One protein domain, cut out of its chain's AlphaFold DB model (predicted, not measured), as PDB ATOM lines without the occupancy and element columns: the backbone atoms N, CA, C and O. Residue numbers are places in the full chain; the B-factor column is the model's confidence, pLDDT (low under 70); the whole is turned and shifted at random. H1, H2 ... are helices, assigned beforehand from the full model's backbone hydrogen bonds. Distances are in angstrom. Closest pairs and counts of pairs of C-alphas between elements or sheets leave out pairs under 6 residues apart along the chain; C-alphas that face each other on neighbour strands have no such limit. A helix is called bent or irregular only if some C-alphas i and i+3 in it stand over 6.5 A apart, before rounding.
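AT A GLANCE: This is residues 139 to 261 of the 389 residues of a protein of Elusimicrobia bacterium (UniProt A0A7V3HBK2). One long helix, H9, stands between two unequal groups of helices: a small lobe of H1, H2 and H3 on one side, and a larger lobe of H4 to H8 on the other. The last helix of the printed part, H9, is the core, with residues 150 to 151 of H2 packed on it from the small lobe and H5 and H6 packed on it from the large one, crossing it rather than running side by side with it. The printed part has 123 residues with nine named helices, in the order H1 to H9 along the chain, and no named strand; its class is all helix. It is compact, with a radius of gyration of the C-alphas of 15.1 A, and the C-alphas span 45 by 36 by 22 A along their three main axes.

IN THESE COORDINATES: The longest helix is H9, residues 240 to 259, 28.7 A from first to last C-alpha; it begins at C-alpha 240 (-2.093, 20.988, 8.540) and ends at C-alpha 259 (5.714, 42.808, 25.416). H1 is residues 139 to 147, 12.6 A, beginning at C-alpha 139 (-10.981, 41.726, 23.586); H2 is residues 150 to 163, 20.0 A, and H3 is residues 165 to 174, 14.6 A. H4 is residues 179 to 183, H5 is residues 186 to 195, H6 is residues 198 to 205, H7 is residues 210 to 218, and H8 is residues 222 to 234, 18.4 A long. H4 is neither bent nor irregular, but only just: C-alphas 179 and 182 are 6.1 A apart.

HOW THE PARTS SIT: H9 is the hub and touches three other helices. It touches H6 with residues 242 to 250 alone; the closest C-alphas, of Asp 200 and Ala 246, are 5.0 A apart, at a steep tilt of 68 degrees, only just short of perpendicular, opposite ways. It touches H5 with residues 250 to 257 alone; the closest C-alphas, of Ile 192 and Ile 254, are 6.2 A apart, and the angle of 70.1 degrees is only just about perpendicular. H2 touches H9 with residues 150 to 151 alone, about perpendicular at 83 degrees; the closest C-alphas, of Ala 150 and Glu 245, are 6.5 A apart. The packing of the helices is mostly crossed: of 5 touching pairs with a tilt, 0 are at a shallow one. H8 touches H6, with the C-alphas of Ala 202 and Val 228 closest at 5.1 A, at a steep tilt of 67 degrees, only just short of perpendicular, the same way. H7 touches H4, the closest C-alphas being those of Leu 182 and Met 212, 6.4 A apart; H7 and H9 are apart. H2 and H3 form a helical hairpin, opposite ways at a steep tilt of 41 degrees; H2 touches H3 with residues 157 to 161 alone, and the closest C-alphas, of Lys 161 and Tyr 168, are 5.3 A apart. H1 and H3 touch only at their ends, and only just, with 3 pairs of C-alphas within 8 A; the closest are those of Thr 142 and Ile 171, 7.0 A apart. Every O i to N i+4 pair is within hydrogen-bond range in H1, H2, H5, H6, H7, H8 and H9; in H3 it is 5 of 6, and in H4 0 of 1, where 2 of 2 O i to N i+3 pairs are within range.

THE WHOLE: The two C-alphas farthest apart, of Gln 163 and Gly 223, are 46.6 A apart. The printed part has no cut, and each of its links between helices is tight. The mean pLDDT of the printed part is 88.2, and no printed residue is under 70.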
ATOM      1  N   GLU A 139     -12.318  41.720  22.998       78.56
ATOM      2  CA  GLU A 139     -10.981  41.726  23.586       78.56
ATOM      3  C   GLU A 139     -10.786  40.573  24.568       78.56
ATOM      4  O   GLU A 139      -9.731  39.943  24.572       78.56
ATOM      5  N   GLN A 140     -11.802  40.265  25.378       81.94
ATOM      6  CA  GLN A 140     -11.714  39.164  26.331       81.94
ATOM      7  C   GLN A 140     -11.679  37.814  25.612       81.94
ATOM      8  O   GLN A 140     -10.866  36.960  25.959       81.94
ATOM      9  N   LEU A 141     -12.508  37.640  24.577       84.00
ATOM     10  CA  LEU A 141     -12.454  36.445  23.737       84.00
ATOM     11  C   LEU A 141     -11.114  36.342  23.003       84.00
ATOM     12  O   LEU A 141     -10.547  35.261  22.936       84.00
ATOM     13  N   THR A 142     -10.590  37.455  22.487       81.56
ATOM     14  CA  THR A 142      -9.290  37.500  21.806       81.56
ATOM     15  C   THR A 142      -8.196  37.023  22.755       81.56
ATOM     16  O   THR A 142      -7.486  36.092  22.406       81.56
ATOM     17  N   LYS A 143      -8.139  37.543  23.988       82.69
ATOM     18  CA  LYS A 143      -7.205  37.066  25.024       82.69
ATOM     19  C   LYS A 143      -7.351  35.565  25.302       82.69
ATOM     20  O   LYS A 143      -6.362  34.850  25.334       82.69
ATOM     21  N   MET A 144      -8.580  35.057  25.427       86.06
ATOM     22  CA  MET A 144      -8.810  33.617  25.616       86.06
ATOM     23  C   MET A 144      -8.348  32.782  24.411       86.06
ATOM     24  O   MET A 144      -7.748  31.728  24.588       86.06
ATOM     25  N   LEU A 145      -8.615  33.240  23.185       84.62
ATOM     26  CA  LEU A 145      -8.184  32.582  21.945       84.62
ATOM     27  C   LEU A 145      -6.678  32.686  21.717       84.62
ATOM     28  O   LEU A 145      -6.102  31.915  20.948       84.62
ATOM     29  N   GLU A 146      -6.046  33.682  22.312       80.81
ATOM     30  CA  GLU A 146      -4.611  33.862  22.287       80.81
ATOM     31  C   GLU A 146      -3.882  32.813  23.122       80.81
ATOM     32  O   GLU A 146      -2.860  32.334  22.645       80.81
ATOM     33  N   ASP A 147      -4.441  32.422  24.269       82.69
ATOM     34  CA  ASP A 147      -3.885  31.388  25.154       82.69
ATOM     35  C   ASP A 147      -4.377  29.964  24.816       82.69
ATOM     36  O   ASP A 147      -3.864  28.975  25.341       82.69
ATOM     37  N   ALA A 148      -5.397  29.839  23.961       85.81
ATOM     38  CA  ALA A 148      -5.963  28.553  23.555       85.81
ATOM     39  C   ALA A 148      -5.078  27.820  22.538       85.81
ATOM     40  O   ALA A 148      -4.485  28.442  21.659       85.81
ATOM     41  N   ASP A 149      -5.077  26.485  22.587       83.62
ATOM     42  CA  ASP A 149      -4.388  25.649  21.603       83.62
ATOM     43  C   ASP A 149      -4.935  25.842  20.173       83.62
ATOM     44  O   ASP A 149      -6.084  26.253  19.960       83.62
ATOM     45  N   ALA A 150      -4.110  25.503  19.177       80.19
ATOM     46  CA  ALA A 150      -4.423  25.700  17.763       80.19
ATOM     47  C   ALA A 150      -5.753  25.048  17.336       80.19
ATOM     48  O   ALA A 150      -6.504  25.636  16.552       80.19
ATOM     49  N   GLN A 151      -6.082  23.867  17.874       84.19
ATOM     50  CA  GLN A 151      -7.303  23.150  17.513       84.19
ATOM     51  C   GLN A 151      -8.544  23.838  18.091       84.19
ATOM     52  O   GLN A 151      -9.517  24.061  17.365       84.19
ATOM     53  N   THR A 152      -8.511  24.219  19.369       87.19
ATOM     54  CA  THR A 152      -9.596  24.970  20.020       87.19
ATOM     55  C   THR A 152      -9.838  26.302  19.315       87.19
ATOM     56  O   THR A 152     -10.979  26.631  18.976       87.19
ATOM     57  N   LYS A 153      -8.763  27.040  19.013       86.00
ATOM     58  CA  LYS A 153      -8.824  28.316  18.295       86.00
ATOM     59  C   LYS A 153      -9.474  28.159  16.923       86.00
ATOM     60  O   LYS A 153     -10.398  28.903  16.596       86.00
ATOM     61  N   LYS A 154      -9.051  27.156  16.149       83.88
ATOM     62  CA  LYS A 154      -9.618  26.847  14.830       83.88
ATOM     63  C   LYS A 154     -11.111  26.536  14.907       83.88
ATOM     64  O   LYS A 154     -11.886  27.141  14.170       83.88
ATOM     65  N   ASN A 155     -11.515  25.665  15.832       88.94
ATOM     66  CA  ASN A 155     -12.916  25.268  16.003       88.94
ATOM     67  C   ASN A 155     -13.820  26.473  16.312       88.94
ATOM     68  O   ASN A 155     -14.876  26.632  15.699       88.94
ATOM     69  N   ILE A 156     -13.400  27.342  17.240       89.56
ATOM     70  CA  ILE A 156     -14.169  28.537  17.618       89.56
ATOM     71  C   ILE A 156     -14.260  29.509  16.440       89.56
ATOM     72  O   ILE A 156     -15.339  30.017  16.134       89.56
ATOM     73  N   ILE A 157     -13.146  29.751  15.750       86.44
ATOM     74  CA  ILE A 157     -13.102  30.677  14.619       86.44
ATOM     75  C   ILE A 157     -13.957  30.184  13.442       86.44
ATOM     76  O   ILE A 157     -14.687  30.975  12.845       86.44
ATOM     77  N   GLU A 158     -13.926  28.891  13.125       88.19
ATOM     78  CA  GLU A 158     -14.739  28.295  12.057       88.19
ATOM     79  C   GLU A 158     -16.240  28.338  12.382       88.19
ATOM     80  O   GLU A 158     -17.069  28.669  11.523       88.19
ATOM     81  N   TYR A 159     -16.591  28.100  13.649       90.19
ATOM     82  CA  TYR A 159     -17.957  28.273  14.131       90.19
ATOM     83  C   TYR A 159     -18.427  29.727  13.985       90.19
ATOM     84  O   TYR A 159     -19.498  29.975  13.426       90.19
ATOM     85  N   LEU A 160     -17.613  30.698  14.417       88.06
ATOM     86  CA  LEU A 160     -17.921  32.126  14.287       88.06
ATOM     87  C   LEU A 160     -18.072  32.544  12.824       88.06
ATOM     88  O   LEU A 160     -19.035  33.228  12.489       88.06
ATOM     89  N   LYS A 161     -17.185  32.076  11.939       88.38
ATOM     90  CA  LYS A 161     -17.255  32.336  10.494       88.38
ATOM     91  C   LYS A 161     -18.574  31.861   9.880       88.38
ATOM     92  O   LYS A 161     -19.091  32.508   8.975       88.38
ATOM     93  N   THR A 162     -19.118  30.750  10.373       91.56
ATOM     94  CA  THR A 162     -20.356  30.155   9.854       91.56
ATOM     95  C   THR A 162     -21.605  30.810  10.444       91.56
ATOM     96  O   THR A 162     -22.549  31.105   9.718       91.56
ATOM     97  N   GLN A 163     -21.630  31.029  11.761       89.81
ATOM     98  CA  GLN A 163     -22.836  31.468  12.475       89.81
ATOM     99  C   GLN A 163     -22.974  32.990  12.563       89.81
ATOM    100  O   GLN A 163     -24.089  33.511  12.585       89.81
ATOM    101  N   LYS A 164     -21.851  33.709  12.653       86.12
ATOM    102  CA  LYS A 164     -21.792  35.163  12.857       86.12
ATOM    103  C   LYS A 164     -20.632  35.787  12.054       86.12
ATOM    104  O   LYS A 164     -19.635  36.215  12.649       86.12
ATOM    105  N   PRO A 165     -20.734  35.842  10.709       86.06
ATOM    106  CA  PRO A 165     -19.655  36.334   9.844       86.06
ATOM    107  C   PRO A 165     -19.215  37.769  10.169       86.06
ATOM    108  O   PRO A 165     -18.038  38.103  10.081       86.06
ATOM    109  N   ASP A 166     -20.152  38.612  10.597       82.31
ATOM    110  CA  ASP A 166     -19.921  39.994  11.014       82.31
ATOM    111  C   ASP A 166     -19.012  40.102  12.249       82.31
ATOM    112  O   ASP A 166     -18.152  40.980  12.320       82.31
ATOM    113  N   ILE A 167     -19.177  39.197  13.218       80.81
ATOM    114  CA  ILE A 167     -18.341  39.125  14.423       80.81
ATOM    115  C   ILE A 167     -16.981  38.520  14.078       80.81
ATOM    116  O   ILE A 167     -15.958  39.004  14.561       80.81
ATOM    117  N   TYR A 168     -16.959  37.496  13.222       84.00
ATOM    118  CA  TYR A 168     -15.720  36.894  12.735       84.00
ATOM    119  C   TYR A 168     -14.799  37.935  12.085       84.00
ATOM    120  O   TYR A 168     -13.627  38.000  12.448       84.00
ATOM    121  N   GLU A 169     -15.319  38.802  11.211       82.25
ATOM    122  CA  GLU A 169     -14.517  39.867  10.590       82.25
ATOM    123  C   GLU A 169     -13.939  40.844  11.625       82.25
ATOM    124  O   GLU A 169     -12.796  41.279  11.502       82.25
ATOM    125  N   LYS A 170     -14.690  41.160  12.688       81.00
ATOM    126  CA  LYS A 170     -14.203  42.015  13.783       81.00
ATOM    127  C   LYS A 170     -13.099  41.329  14.590       81.00
ATOM    128  O   LYS A 170     -12.058  41.927  14.824       81.00
ATOM    129  N   ILE A 171     -13.294  40.065  14.970       80.50
ATOM    130  CA  ILE A 171     -12.295  39.276  15.705       80.50
ATOM    131  C   ILE A 171     -11.023  39.098  14.871       80.50
ATOM    132  O   ILE A 171      -9.921  39.247  15.392       80.50
ATOM    133  N   LYS A 172     -11.161  38.843  13.565       77.69
ATOM    134  CA  LYS A 172     -10.036  38.697  12.635       77.69
ATOM    135  C   LYS A 172      -9.165  39.954  12.568       77.69
ATOM    136  O   LYS A 172      -7.961  39.832  12.408       77.69
ATOM    137  N   LYS A 173      -9.745  41.150  12.702       76.50
ATOM    138  CA  LYS A 173      -8.975  42.408  12.733       76.50
ATOM    139  C   LYS A 173      -8.143  42.587  14.000       76.50
ATOM    140  O   LYS A 173      -7.170  43.335  13.972       76.50
ATOM    141  N   VAL A 174      -8.563  41.970  15.103       75.25
ATOM    142  CA  VAL A 174      -7.913  42.100  16.415       75.25
ATOM    143  C   VAL A 174      -6.893  40.983  16.634       75.25
ATOM    144  O   VAL A 174      -5.843  41.220  17.227       75.25
ATOM    145  N   LEU A 175      -7.174  39.774  16.143       77.12
ATOM    146  CA  LEU A 175      -6.252  38.648  16.223       77.12
ATOM    147  C   LEU A 175      -5.091  38.822  15.245       77.12
ATOM    148  O   LEU A 175      -5.301  38.872  14.037       77.12
ATOM    149  N   LEU A 176      -3.867  38.798  15.771       79.38
ATOM    150  CA  LEU A 176      -2.670  38.623  14.957       79.38
ATOM    151  C   LEU A 176      -2.712  37.242  14.281       79.38
ATOM    152  O   LEU A 176      -2.751  36.202  14.945       79.38
ATOM    153  N   THR A 177      -2.695  37.244  12.957       83.81
ATOM    154  CA  THR A 177      -2.607  36.057  12.107       83.81
ATOM    155  C   THR A 177      -1.194  35.895  11.552       83.81
ATOM    156  O   THR A 177      -0.377  36.808  11.594       83.81
ATOM    157  N   PHE A 178      -0.870  34.721  11.007       87.56
ATOM    158  CA  PHE A 178       0.439  34.521  10.381       87.56
ATOM    159  C   PHE A 178       0.628  35.408   9.137       87.56
ATOM    160  O   PHE A 178       1.727  35.893   8.888       87.56
ATOM    161  N   GLU A 179      -0.447  35.682   8.391       87.44
ATOM    162  CA  GLU A 179      -0.432  36.533   7.190       87.44
ATOM    163  C   GLU A 179      -0.045  37.986   7.496       87.44
ATOM    164  O   GLU A 179       0.600  38.655   6.686       87.44
ATOM    165  N   ASP A 180      -0.375  38.453   8.697       87.19
ATOM    166  CA  ASP A 180      -0.112  39.812   9.154       87.19
ATOM    167  C   ASP A 180       1.385  40.163   9.200       87.19
ATOM    168  O   ASP A 180       1.751  41.330   9.021       87.19
ATOM    169  N   ILE A 181       2.261  39.153   9.325       89.75
ATOM    170  CA  ILE A 181       3.728  39.298   9.334       89.75
ATOM    171  C   ILE A 181       4.239  40.028   8.081       89.75
ATOM    172  O   ILE A 181       5.245  40.740   8.138       89.75
ATOM    173  N   LEU A 182       3.526  39.936   6.952       90.62
ATOM    174  CA  LEU A 182       3.875  40.654   5.720       90.62
ATOM    175  C   LEU A 182       3.971  42.172   5.915       90.62
ATOM    176  O   LEU A 182       4.794  42.827   5.270       90.62
ATOM    177  N   SER A 183       3.154  42.723   6.811       88.75
ATOM    178  CA  SER A 183       3.080  44.164   7.057       88.75
ATOM    179  C   SER A 183       4.036  44.666   8.144       88.75
ATOM    180  O   SER A 183       4.164  45.876   8.329       88.75
ATOM    181  N   PHE A 184       4.778  43.768   8.800       90.56
ATOM    182  CA  PHE A 184       5.826  44.147   9.746       90.56
ATOM    183  C   PHE A 184       7.022  44.771   9.022       90.56
ATOM    184  O   PHE A 184       7.386  44.404   7.892       90.56
ATOM    185  N   ALA A 185       7.688  45.700   9.706       92.75
ATOM    186  CA  ALA A 185       8.933  46.280   9.231       92.75
ATOM    187  C   ALA A 185      10.022  45.200   9.115       92.75
ATOM    188  O   ALA A 185      10.112  44.295   9.941       92.75
ATOM    189  N   ASP A 186      10.899  45.318   8.114       94.00
ATOM    190  CA  ASP A 186      11.975  44.341   7.868       94.00
ATOM    191  C   ASP A 186      12.865  44.133   9.114       94.00
ATOM    192  O   ASP A 186      13.242  43.010   9.440       94.00
ATOM    193  N   LYS A 187      13.123  45.198   9.883       92.81
ATOM    194  CA  LYS A 187      13.867  45.133  11.153       92.81
ATOM    195  C   LYS A 187      13.176  44.258  12.211       92.81
ATOM    196  O   LYS A 187      13.854  43.527  12.939       92.81
ATOM    197  N   ASP A 188      11.851  44.318  12.284       93.94
ATOM    198  CA  ASP A 188      11.062  43.551  13.249       93.94
ATOM    199  C   ASP A 188      11.024  42.080  12.826       93.94
ATOM    200  O   ASP A 188      11.332  41.206  13.632       93.94
ATOM    201  N   VAL A 189      10.822  41.804  11.531       93.94
ATOM    202  CA  VAL A 189      10.890  40.443  10.966       93.94
ATOM    203  C   VAL A 189      12.253  39.792  11.211       93.94
ATOM    204  O   VAL A 189      12.318  38.636  11.618       93.94
ATOM    205  N   GLN A 190      13.358  40.528  11.059       94.06
ATOM    206  CA  GLN A 190      14.691  40.018  11.403       94.06
ATOM    207  C   GLN A 190      14.822  39.649  12.885       94.06
ATOM    208  O   GLN A 190      15.518  38.696  13.227       94.06
ATOM    209  N   THR A 191      14.199  40.421  13.774       93.81
ATOM    210  CA  THR A 191      14.222  40.159  15.219       93.81
ATOM    211  C   THR A 191      13.406  38.913  15.554       93.81
ATOM    212  O   THR A 191      13.903  38.055  16.279       93.81
ATOM    213  N   ILE A 192      12.231  38.766  14.937       92.69
ATOM    214  CA  ILE A 192      11.365  37.584  15.048       92.69
ATOM    215  C   ILE A 192      12.100  36.329  14.567       92.69
ATOM    216  O   ILE A 192      12.145  35.319  15.257       92.69
ATOM    217  N   ILE A 193      12.747  36.388  13.402       92.81
ATOM    218  CA  ILE A 193      13.473  35.239  12.849       92.81
ATOM    219  C   ILE A 193      14.615  34.789  13.770       92.81
ATOM    220  O   ILE A 193      14.885  33.597  13.872       92.81
ATOM    221  N   ARG A 194      15.290  35.720  14.458       91.69
ATOM    222  CA  ARG A 194      16.380  35.385  15.391       91.69
ATOM    223  C   ARG A 194      15.895  34.706  16.673       91.69
ATOM    224  O   ARG A 194      16.709  34.058  17.326       91.69
ATOM    225  N   SER A 195      14.627  34.869  17.052       90.88
ATOM    226  CA  SER A 195      14.063  34.254  18.260       90.88
ATOM    227  C   SER A 195      13.404  32.896  18.006       90.88
ATOM    228  O   SER A 195      13.015  32.234  18.963       90.88
ATOM    229  N   VAL A 196      13.282  32.460  16.747       93.38
ATOM    230  CA  VAL A 196      12.608  31.208  16.368       93.38
ATOM    231  C   VAL A 196      13.603  30.211  15.765       93.38
ATOM    232  O   VAL A 196      14.566  30.586  15.098       93.38
ATOM    233  N   SER A 197      13.376  28.914  15.995       93.44
ATOM    234  CA  SER A 197      14.193  27.845  15.413       93.44
ATOM    235  C   SER A 197      14.027  27.757  13.887       93.44
ATOM    236  O   SER A 197      12.942  27.978  13.346       93.44
ATOM    237  N   SER A 198      15.088  27.375  13.168       92.00
ATOM    238  CA  SER A 198      15.012  27.181  11.711       92.00
ATOM    239  C   SER A 198      14.035  26.066  11.309       92.00
ATOM    240  O   SER A 198      13.469  26.131  10.223       92.00
ATOM    241  N   GLU A 199      13.787  25.083  12.181       91.69
ATOM    242  CA  GLU A 199      12.787  24.033  11.955       91.69
ATOM    243  C   GLU A 199      11.353  24.550  12.049       91.69
ATOM    244  O   GLU A 199      10.541  24.222  11.185       91.69
ATOM    245  N   ASP A 200      11.033  25.378  13.047       92.50
ATOM    246  CA  ASP A 200       9.697  25.971  13.155       92.50
ATOM    247  C   ASP A 200       9.446  26.944  11.987       92.50
ATOM    248  O   ASP A 200       8.377  26.905  11.379       92.50
ATOM    249  N   VAL A 201      10.451  27.738  11.584       93.06
ATOM    250  CA  VAL A 201      10.358  28.603  10.390       93.06
ATOM    251  C   VAL A 201      10.132  27.776   9.120       93.06
ATOM    252  O   VAL A 201       9.237  28.089   8.336       93.06
ATOM    253  N   ALA A 202      10.889  26.694   8.920       92.69
ATOM    254  CA  ALA A 202      10.729  25.816   7.759       92.69
ATOM    255  C   ALA A 202       9.331  25.185   7.692       92.69
ATOM    256  O   ALA A 202       8.697  25.190   6.634       92.69
ATOM    257  N   ARG A 203       8.821  24.681   8.823       92.19
ATOM    258  CA  ARG A 203       7.477  24.088   8.901       92.19
ATOM    259  C   ARG A 203       6.381  25.117   8.633       92.19
ATOM    260  O   ARG A 203       5.462  24.824   7.874       92.19
ATOM    261  N   ALA A 204       6.500  26.316   9.202       92.44
ATOM    262  CA  ALA A 204       5.521  27.386   9.027       92.44
ATOM    263  C   ALA A 204       5.461  27.918   7.584       92.44
ATOM    264  O   ALA A 204       4.383  28.280   7.109       92.44
ATOM    265  N   LEU A 205       6.602  27.948   6.884       92.56
ATOM    266  CA  LEU A 205       6.713  28.483   5.524       92.56
ATOM    267  C   LEU A 205       6.409  27.469   4.416       92.56
ATOM    268  O   LEU A 205       6.141  27.894   3.294       92.56
ATOM    269  N   LYS A 206       6.431  26.158   4.692       87.25
ATOM    270  CA  LYS A 206       6.344  25.107   3.661       87.25
ATOM    271  C   LYS A 206       5.172  25.274   2.688       87.25
ATOM    272  O   LYS A 206       5.380  25.201   1.481       87.25
ATOM    273  N   ASN A 207       3.982  25.559   3.217       85.31
ATOM    274  CA  ASN A 207       2.761  25.783   2.432       85.31
ATOM    275  C   ASN A 207       2.292  27.248   2.475       85.31
ATOM    276  O   ASN A 207       1.137  27.534   2.167       85.31
ATOM    277  N   ALA A 208       3.156  28.170   2.906       88.81
ATOM    278  CA  ALA A 208       2.833  29.591   2.922       88.81
ATOM    279  C   ALA A 208       2.857  30.177   1.503       88.81
ATOM    280  O   ALA A 208       3.540  29.662   0.616       88.81
ATOM    281  N   ASP A 209       2.138  31.284   1.307       92.12
ATOM    282  CA  ASP A 209       2.160  32.036   0.051       92.12
ATOM    283  C   ASP A 209       3.611  32.411  -0.334       92.12
ATOM    284  O   ASP A 209       4.396  32.783   0.551       92.12
ATOM    285  N   PRO A 210       3.993  32.349  -1.627       92.88
ATOM    286  CA  PRO A 210       5.315  32.772  -2.089       92.88
ATOM    287  C   PRO A 210       5.763  34.141  -1.559       92.88
ATOM    288  O   PRO A 210       6.938  34.311  -1.233       92.88
ATOM    289  N   GLN A 211       4.841  35.097  -1.406       94.19
ATOM    290  CA  GLN A 211       5.147  36.418  -0.849       94.19
ATOM    291  C   GLN A 211       5.620  36.340   0.606       94.19
ATOM    292  O   GLN A 211       6.546  37.049   1.006       94.19
ATOM    293  N   MET A 212       5.017  35.455   1.404       94.19
ATOM    294  CA  MET A 212       5.416  35.226   2.791       94.19
ATOM    295  C   MET A 212       6.800  34.587   2.864       94.19
ATOM    296  O   MET A 212       7.654  35.036   3.629       94.19
ATOM    297  N   GLN A 213       7.051  33.576   2.030       94.31
ATOM    298  CA  GLN A 213       8.367  32.942   1.953       94.31
ATOM    299  C   GLN A 213       9.454  33.962   1.588       94.31
ATOM    300  O   GLN A 213      10.490  34.032   2.252       94.31
ATOM    301  N   GLU A 214       9.204  34.803   0.581       94.38
ATOM    302  CA  GLU A 214      10.131  35.855   0.162       94.38
ATOM    303  C   GLU A 214      10.398  36.865   1.286       94.38
ATOM    304  O   GLU A 214      11.556  37.203   1.546       94.38
ATOM    305  N   LYS A 215       9.353  37.300   2.004       95.06
ATOM    306  CA  LYS A 215       9.477  38.223   3.143       95.06
ATOM    307  C   LYS A 215      10.407  37.674   4.225       95.06
ATOM    308  O   LYS A 215      11.242  38.425   4.737       95.06
ATOM    309  N   PHE A 216      10.293  36.389   4.556       95.25
ATOM    310  CA  PHE A 216      11.180  35.740   5.520       95.25
ATOM    311  C   PHE A 216      12.601  35.612   4.968       95.25
ATOM    312  O   PHE A 216      13.543  36.081   5.605       95.25
ATOM    313  N   PHE A 217      12.776  35.059   3.764       95.12
ATOM    314  CA  PHE A 217      14.105  34.825   3.194       95.12
ATOM    315  C   PHE A 217      14.905  36.110   2.970       95.12
ATOM    316  O   PHE A 217      16.104  36.132   3.239       95.12
ATOM    317  N   LYS A 218      14.253  37.203   2.555       95.88
ATOM    318  CA  LYS A 218      14.885  38.526   2.419       95.88
ATOM    319  C   LYS A 218      15.468  39.033   3.743       95.88
ATOM    320  O   LYS A 218      16.458  39.760   3.748       95.88
ATOM    321  N   ASN A 219      14.848  38.665   4.862       95.25
ATOM    322  CA  ASN A 219      15.232  39.087   6.206       95.25
ATOM    323  C   ASN A 219      16.145  38.073   6.923       95.25
ATOM    324  O   ASN A 219      16.449  38.234   8.103       95.25
ATOM    325  N   MET A 220      16.625  37.049   6.213       94.50
ATOM    326  CA  MET A 220      17.558  36.043   6.716       94.50
ATOM    327  C   MET A 220      18.972  36.240   6.165       94.50
ATOM    328  O   MET A 220      19.185  36.848   5.119       94.50
ATOM    329  N   SER A 221      19.965  35.672   6.854       93.56
ATOM    330  CA  SER A 221      21.291  35.478   6.261       93.56
ATOM    331  C   SER A 221      21.249  34.343   5.235       93.56
ATOM    332  O   SER A 221      20.470  33.400   5.379       93.56
ATOM    333  N   GLN A 222      22.130  34.378   4.232       91.44
ATOM    334  CA  GLN A 222      22.163  33.347   3.186       91.44
ATOM    335  C   GLN A 222      22.337  31.926   3.753       91.44
ATOM    336  O   GLN A 222      21.734  30.986   3.248       91.44
ATOM    337  N   GLY A 223      23.118  31.777   4.830       91.38
ATOM    338  CA  GLY A 223      23.275  30.497   5.523       91.38
ATOM    339  C   GLY A 223      21.966  30.002   6.143       91.38
ATOM    340  O   GLY A 223      21.591  28.857   5.923       91.38
ATOM    341  N   ALA A 224      21.231  30.876   6.839       91.31
ATOM    342  CA  ALA A 224      19.949  30.521   7.445       91.31
ATOM    343  C   ALA A 224      18.880  30.182   6.394       91.31
ATOM    344  O   ALA A 224      18.122  29.235   6.584       91.31
ATOM    345  N   VAL A 225      18.854  30.904   5.264       94.06
ATOM    346  CA  VAL A 225      17.973  30.577   4.128       94.06
ATOM    347  C   VAL A 225      18.256  29.171   3.610       94.06
ATOM    348  O   VAL A 225      17.318  28.407   3.398       94.06
ATOM    349  N   ASN A 226      19.532  28.823   3.411       93.75
ATOM    350  CA  ASN A 226      19.911  27.503   2.907       93.75
ATOM    351  C   ASN A 226      19.471  26.402   3.880       93.75
ATOM    352  O   ASN A 226      18.817  25.457   3.456       93.75
ATOM    353  N   THR A 227      19.720  26.576   5.182       92.75
ATOM    354  CA  THR A 227      19.275  25.625   6.212       92.75
ATOM    355  C   THR A 227      17.756  25.458   6.227       92.75
ATOM    356  O   THR A 227      17.265  24.335   6.257       92.75
ATOM    357  N   VAL A 228      16.989  26.553   6.172       93.12
ATOM    358  CA  VAL A 228      15.519  26.477   6.137       93.12
ATOM    359  C   VAL A 228      15.029  25.759   4.881       93.12
ATOM    360  O   VAL A 228      14.148  24.910   4.983       93.12
ATOM    361  N   LYS A 229      15.611  26.046   3.709       92.44
ATOM    362  CA  LYS A 229      15.250  25.374   2.451       92.44
ATOM    363  C   LYS A 229      15.567  23.883   2.476       92.44
ATOM    364  O   LYS A 229      14.709  23.095   2.098       92.44
ATOM    365  N   GLU A 230      16.737  23.498   2.983       92.69
ATOM    366  CA  GLU A 230      17.089  22.088   3.187       92.69
ATOM    367  C   GLU A 230      16.053  21.407   4.092       92.69
ATOM    368  O   GLU A 230      15.493  20.377   3.725       92.69
ATOM    369  N   ILE A 231      15.705  22.010   5.236       90.56
ATOM    370  CA  ILE A 231      14.677  21.455   6.132       90.56
ATOM    371  C   ILE A 231      13.318  21.349   5.426       90.56
ATOM    372  O   ILE A 231      12.621  20.360   5.626       90.56
ATOM    373  N   MET A 232      12.925  22.319   4.595       89.06
ATOM    374  CA  MET A 232      11.668  22.259   3.833       89.06
ATOM    375  C   MET A 232      11.653  21.116   2.804       89.06
ATOM    376  O   MET A 232      10.603  20.496   2.619       89.06
ATOM    377  N   GLU A 233      12.792  20.840   2.158       86.94
ATOM    378  CA  GLU A 233      12.970  19.741   1.198       86.94
ATOM    379  C   GLU A 233      12.962  18.366   1.882       86.94
ATOM    380  O   GLU A 233      12.349  17.429   1.371       86.94
ATOM    381  N   TYR A 234      13.613  18.243   3.046       85.38
ATOM    382  CA  TYR A 234      13.686  16.990   3.809       85.38
ATOM    383  C   TYR A 234      12.458  16.726   4.678       85.38
ATOM    384  O   TYR A 234      12.139  15.568   4.962       85.38
ATOM    385  N   ALA A 235      11.763  17.773   5.124       74.75
ATOM    386  CA  ALA A 235      10.455  17.624   5.730       74.75
ATOM    387  C   ALA A 235       9.559  16.967   4.680       74.75
ATOM    388  O   ALA A 235       9.358  17.528   3.608       74.75
ATOM    389  N   GLY A 236       9.032  15.776   4.958       77.56
ATOM    390  CA  GLY A 236       8.023  15.141   4.107       77.56
ATOM    391  C   GLY A 236       6.714  15.936   4.094       77.56
ATOM    392  O   GLY A 236       6.665  17.093   4.519       77.56
ATOM    393  N   ASP A 237       5.627  15.335   3.620       80.88
ATOM    394  CA  ASP A 237       4.314  15.983   3.668       80.88
ATOM    395  C   ASP A 237       3.941  16.312   5.120       80.88
ATOM    396  O   ASP A 237       3.781  15.428   5.962       80.88
ATOM    397  N   LEU A 238       3.853  17.609   5.417       82.12
ATOM    398  CA  LEU A 238       3.413  18.096   6.716       82.12
ATOM    399  C   LEU A 238       1.891  18.090   6.729       82.12
ATOM    400  O   LEU A 238       1.251  18.566   5.786       82.12
ATOM    401  N   ASN A 239       1.306  17.576   7.806       86.19
ATOM    402  CA  ASN A 239      -0.127  17.732   8.007       86.19
ATOM    403  C   ASN A 239      -0.442  19.185   8.419       86.19
ATOM    404  O   ASN A 239       0.423  19.917   8.901       86.19
ATOM    405  N   GLN A 240      -1.696  19.609   8.234       83.00
ATOM    406  CA  GLN A 240      -2.093  20.988   8.540       83.00
ATOM    407  C   GLN A 240      -1.855  21.348  10.016       83.00
ATOM    408  O   GLN A 240      -1.449  22.462  10.312       83.00
ATOM    409  N   GLN A 241      -2.031  20.391  10.930       84.25
ATOM    410  CA  GLN A 241      -1.827  20.609  12.361       84.25
ATOM    411  C   GLN A 241      -0.374  20.986  12.695       84.25
ATOM    412  O   GLN A 241      -0.143  21.923  13.447       84.25
ATOM    413  N   GLN A 242       0.610  20.307  12.103       86.56
ATOM    414  CA  GLN A 242       2.034  20.599  12.302       86.56
ATOM    415  C   GLN A 242       2.418  21.989  11.789       86.56
ATOM    416  O   GLN A 242       3.304  22.635  12.351       86.56
ATOM    417  N   ILE A 243       1.769  22.441  10.713       87.81
ATOM    418  CA  ILE A 243       1.961  23.783  10.157       87.81
ATOM    419  C   ILE A 243       1.347  24.818  11.103       87.81
ATOM    420  O   ILE A 243       2.028  25.773  11.470       87.81
ATOM    421  N   ASP A 244       0.106  24.594  11.541       85.56
ATOM    422  CA  ASP A 244      -0.612  25.478  12.461       85.56
ATOM    423  C   ASP A 244       0.152  25.623  13.795       85.56
ATOM    424  O   ASP A 244       0.315  26.731  14.302       85.56
ATOM    425  N   GLU A 245       0.708  24.530  14.331       87.62
ATOM    426  CA  GLU A 245       1.555  24.530  15.535       87.62
ATOM    427  C   GLU A 245       2.837  25.357  15.347       87.62
ATOM    428  O   GLU A 245       3.208  26.144  16.221       87.62
ATOM    429  N   ALA A 246       3.520  25.212  14.207       90.56
ATOM    430  CA  ALA A 246       4.732  25.975  13.911       90.56
ATOM    431  C   ALA A 246       4.439  27.474  13.730       90.56
ATOM    432  O   ALA A 246       5.174  28.319  14.243       90.56
ATOM    433  N   GLN A 247       3.341  27.810  13.046       90.81
ATOM    434  CA  GLN A 247       2.880  29.190  12.903       90.81
ATOM    435  C   GLN A 247       2.508  29.792  14.259       90.81
ATOM    436  O   GLN A 247       2.924  30.909  14.559       90.81
ATOM    437  N   MET A 248       1.796  29.049  15.110       86.62
ATOM    438  CA  MET A 248       1.407  29.512  16.442       86.62
ATOM    439  C   MET A 248       2.628  29.827  17.314       86.62
ATOM    440  O   MET A 248       2.687  30.908  17.892       86.62
ATOM    441  N   LYS A 249       3.664  28.978  17.305       89.81
ATOM    442  CA  LYS A 249       4.928  29.275  18.004       89.81
ATOM    443  C   LYS A 249       5.588  30.569  17.532       89.81
ATOM    444  O   LYS A 249       6.175  31.286  18.342       89.81
ATOM    445  N   ILE A 250       5.544  30.865  16.230       91.81
ATOM    446  CA  ILE A 250       6.070  32.131  15.698       91.81
ATOM    447  C   ILE A 250       5.252  33.300  16.250       91.81
ATOM    448  O   ILE A 250       5.835  34.269  16.727       91.81
ATOM    449  N   LEU A 251       3.920  33.197  16.238       89.44
ATOM    450  CA  LEU A 251       3.032  34.233  16.770       89.44
ATOM    451  C   LEU A 251       3.243  34.471  18.273       89.44
ATOM    452  O   LEU A 251       3.288  35.621  18.703       89.44
ATOM    453  N   ASP A 252       3.442  33.417  19.063       87.94
ATOM    454  CA  ASP A 252       3.711  33.537  20.501       87.94
ATOM    455  C   ASP A 252       5.045  34.250  20.769       87.94
ATOM    456  O   ASP A 252       5.136  35.105  21.653       87.94
ATOM    457  N   ASN A 253       6.068  33.977  19.951       90.69
ATOM    458  CA  ASN A 253       7.336  34.706  20.008       90.69
ATOM    459  C   ASN A 253       7.175  36.183  19.631       90.69
ATOM    460  O   ASN A 253       7.776  37.038  20.278       90.69
ATOM    461  N   ILE A 254       6.360  36.501  18.619       90.19
ATOM    462  CA  ILE A 254       6.061  37.893  18.249       90.19
ATOM    463  C   ILE A 254       5.476  38.632  19.454       90.19
ATOM    464  O   ILE A 254       5.987  39.684  19.826       90.19
ATOM    465  N   LYS A 255       4.482  38.054  20.133       83.81
ATOM    466  CA  LYS A 255       3.882  38.673  21.323       83.81
ATOM    467  C   LYS A 255       4.880  38.881  22.455       83.81
ATOM    468  O   LYS A 255       4.869  39.933  23.089       83.81
ATOM    469  N   ALA A 256       5.742  37.897  22.712       88.56
ATOM    470  CA  ALA A 256       6.788  38.030  23.722       88.56
ATOM    471  C   ALA A 256       7.731  39.200  23.387       88.56
ATOM    472  O   ALA A 256       8.018  40.036  24.241       88.56
ATOM    473  N   LEU A 257       8.142  39.320  22.121       90.38
ATOM    474  CA  LEU A 257       8.981  40.422  21.654       90.38
ATOM    475  C   LEU A 257       8.269  41.787  21.707       90.38
ATOM    476  O   LEU A 257       8.927  42.788  21.998       90.38
ATOM    477  N   GLU A 258       6.960  41.850  21.446       87.81
ATOM    478  CA  GLU A 258       6.151  43.071  21.603       87.81
ATOM    479  C   GLU A 258       6.061  43.496  23.072       87.81
ATOM    480  O   GLU A 258       6.269  44.667  23.386       87.81
ATOM    481  N   ALA A 259       5.796  42.550  23.979       85.44
ATOM    482  CA  ALA A 259       5.714  42.808  25.416       85.44
ATOM    483  C   ALA A 259       7.054  43.291  25.996       85.44
ATOM    484  O   ALA A 259       7.079  44.126  26.899       85.44
ATOM    485  N   GLU A 260       8.171  42.808  25.447       90.00
ATOM    486  CA  GLU A 260       9.524  43.266  25.780       90.00
ATOM    487  C   GLU A 260       9.910  44.596  25.100       90.00
ATOM    488  O   GLU A 260      10.979  45.140  25.382       90.00
ATOM    489  N   GLY A 261       9.086  45.117  24.184       87.56
ATOM    490  CA  GLY A 261       9.373  46.330  23.413       87.56
ATOM    491  C   GLY A 261      10.500  46.174  22.384       87.56
ATOM    492  O   GLY A 261      11.088  47.167  21.954       87.56
TER     493      GLY A 261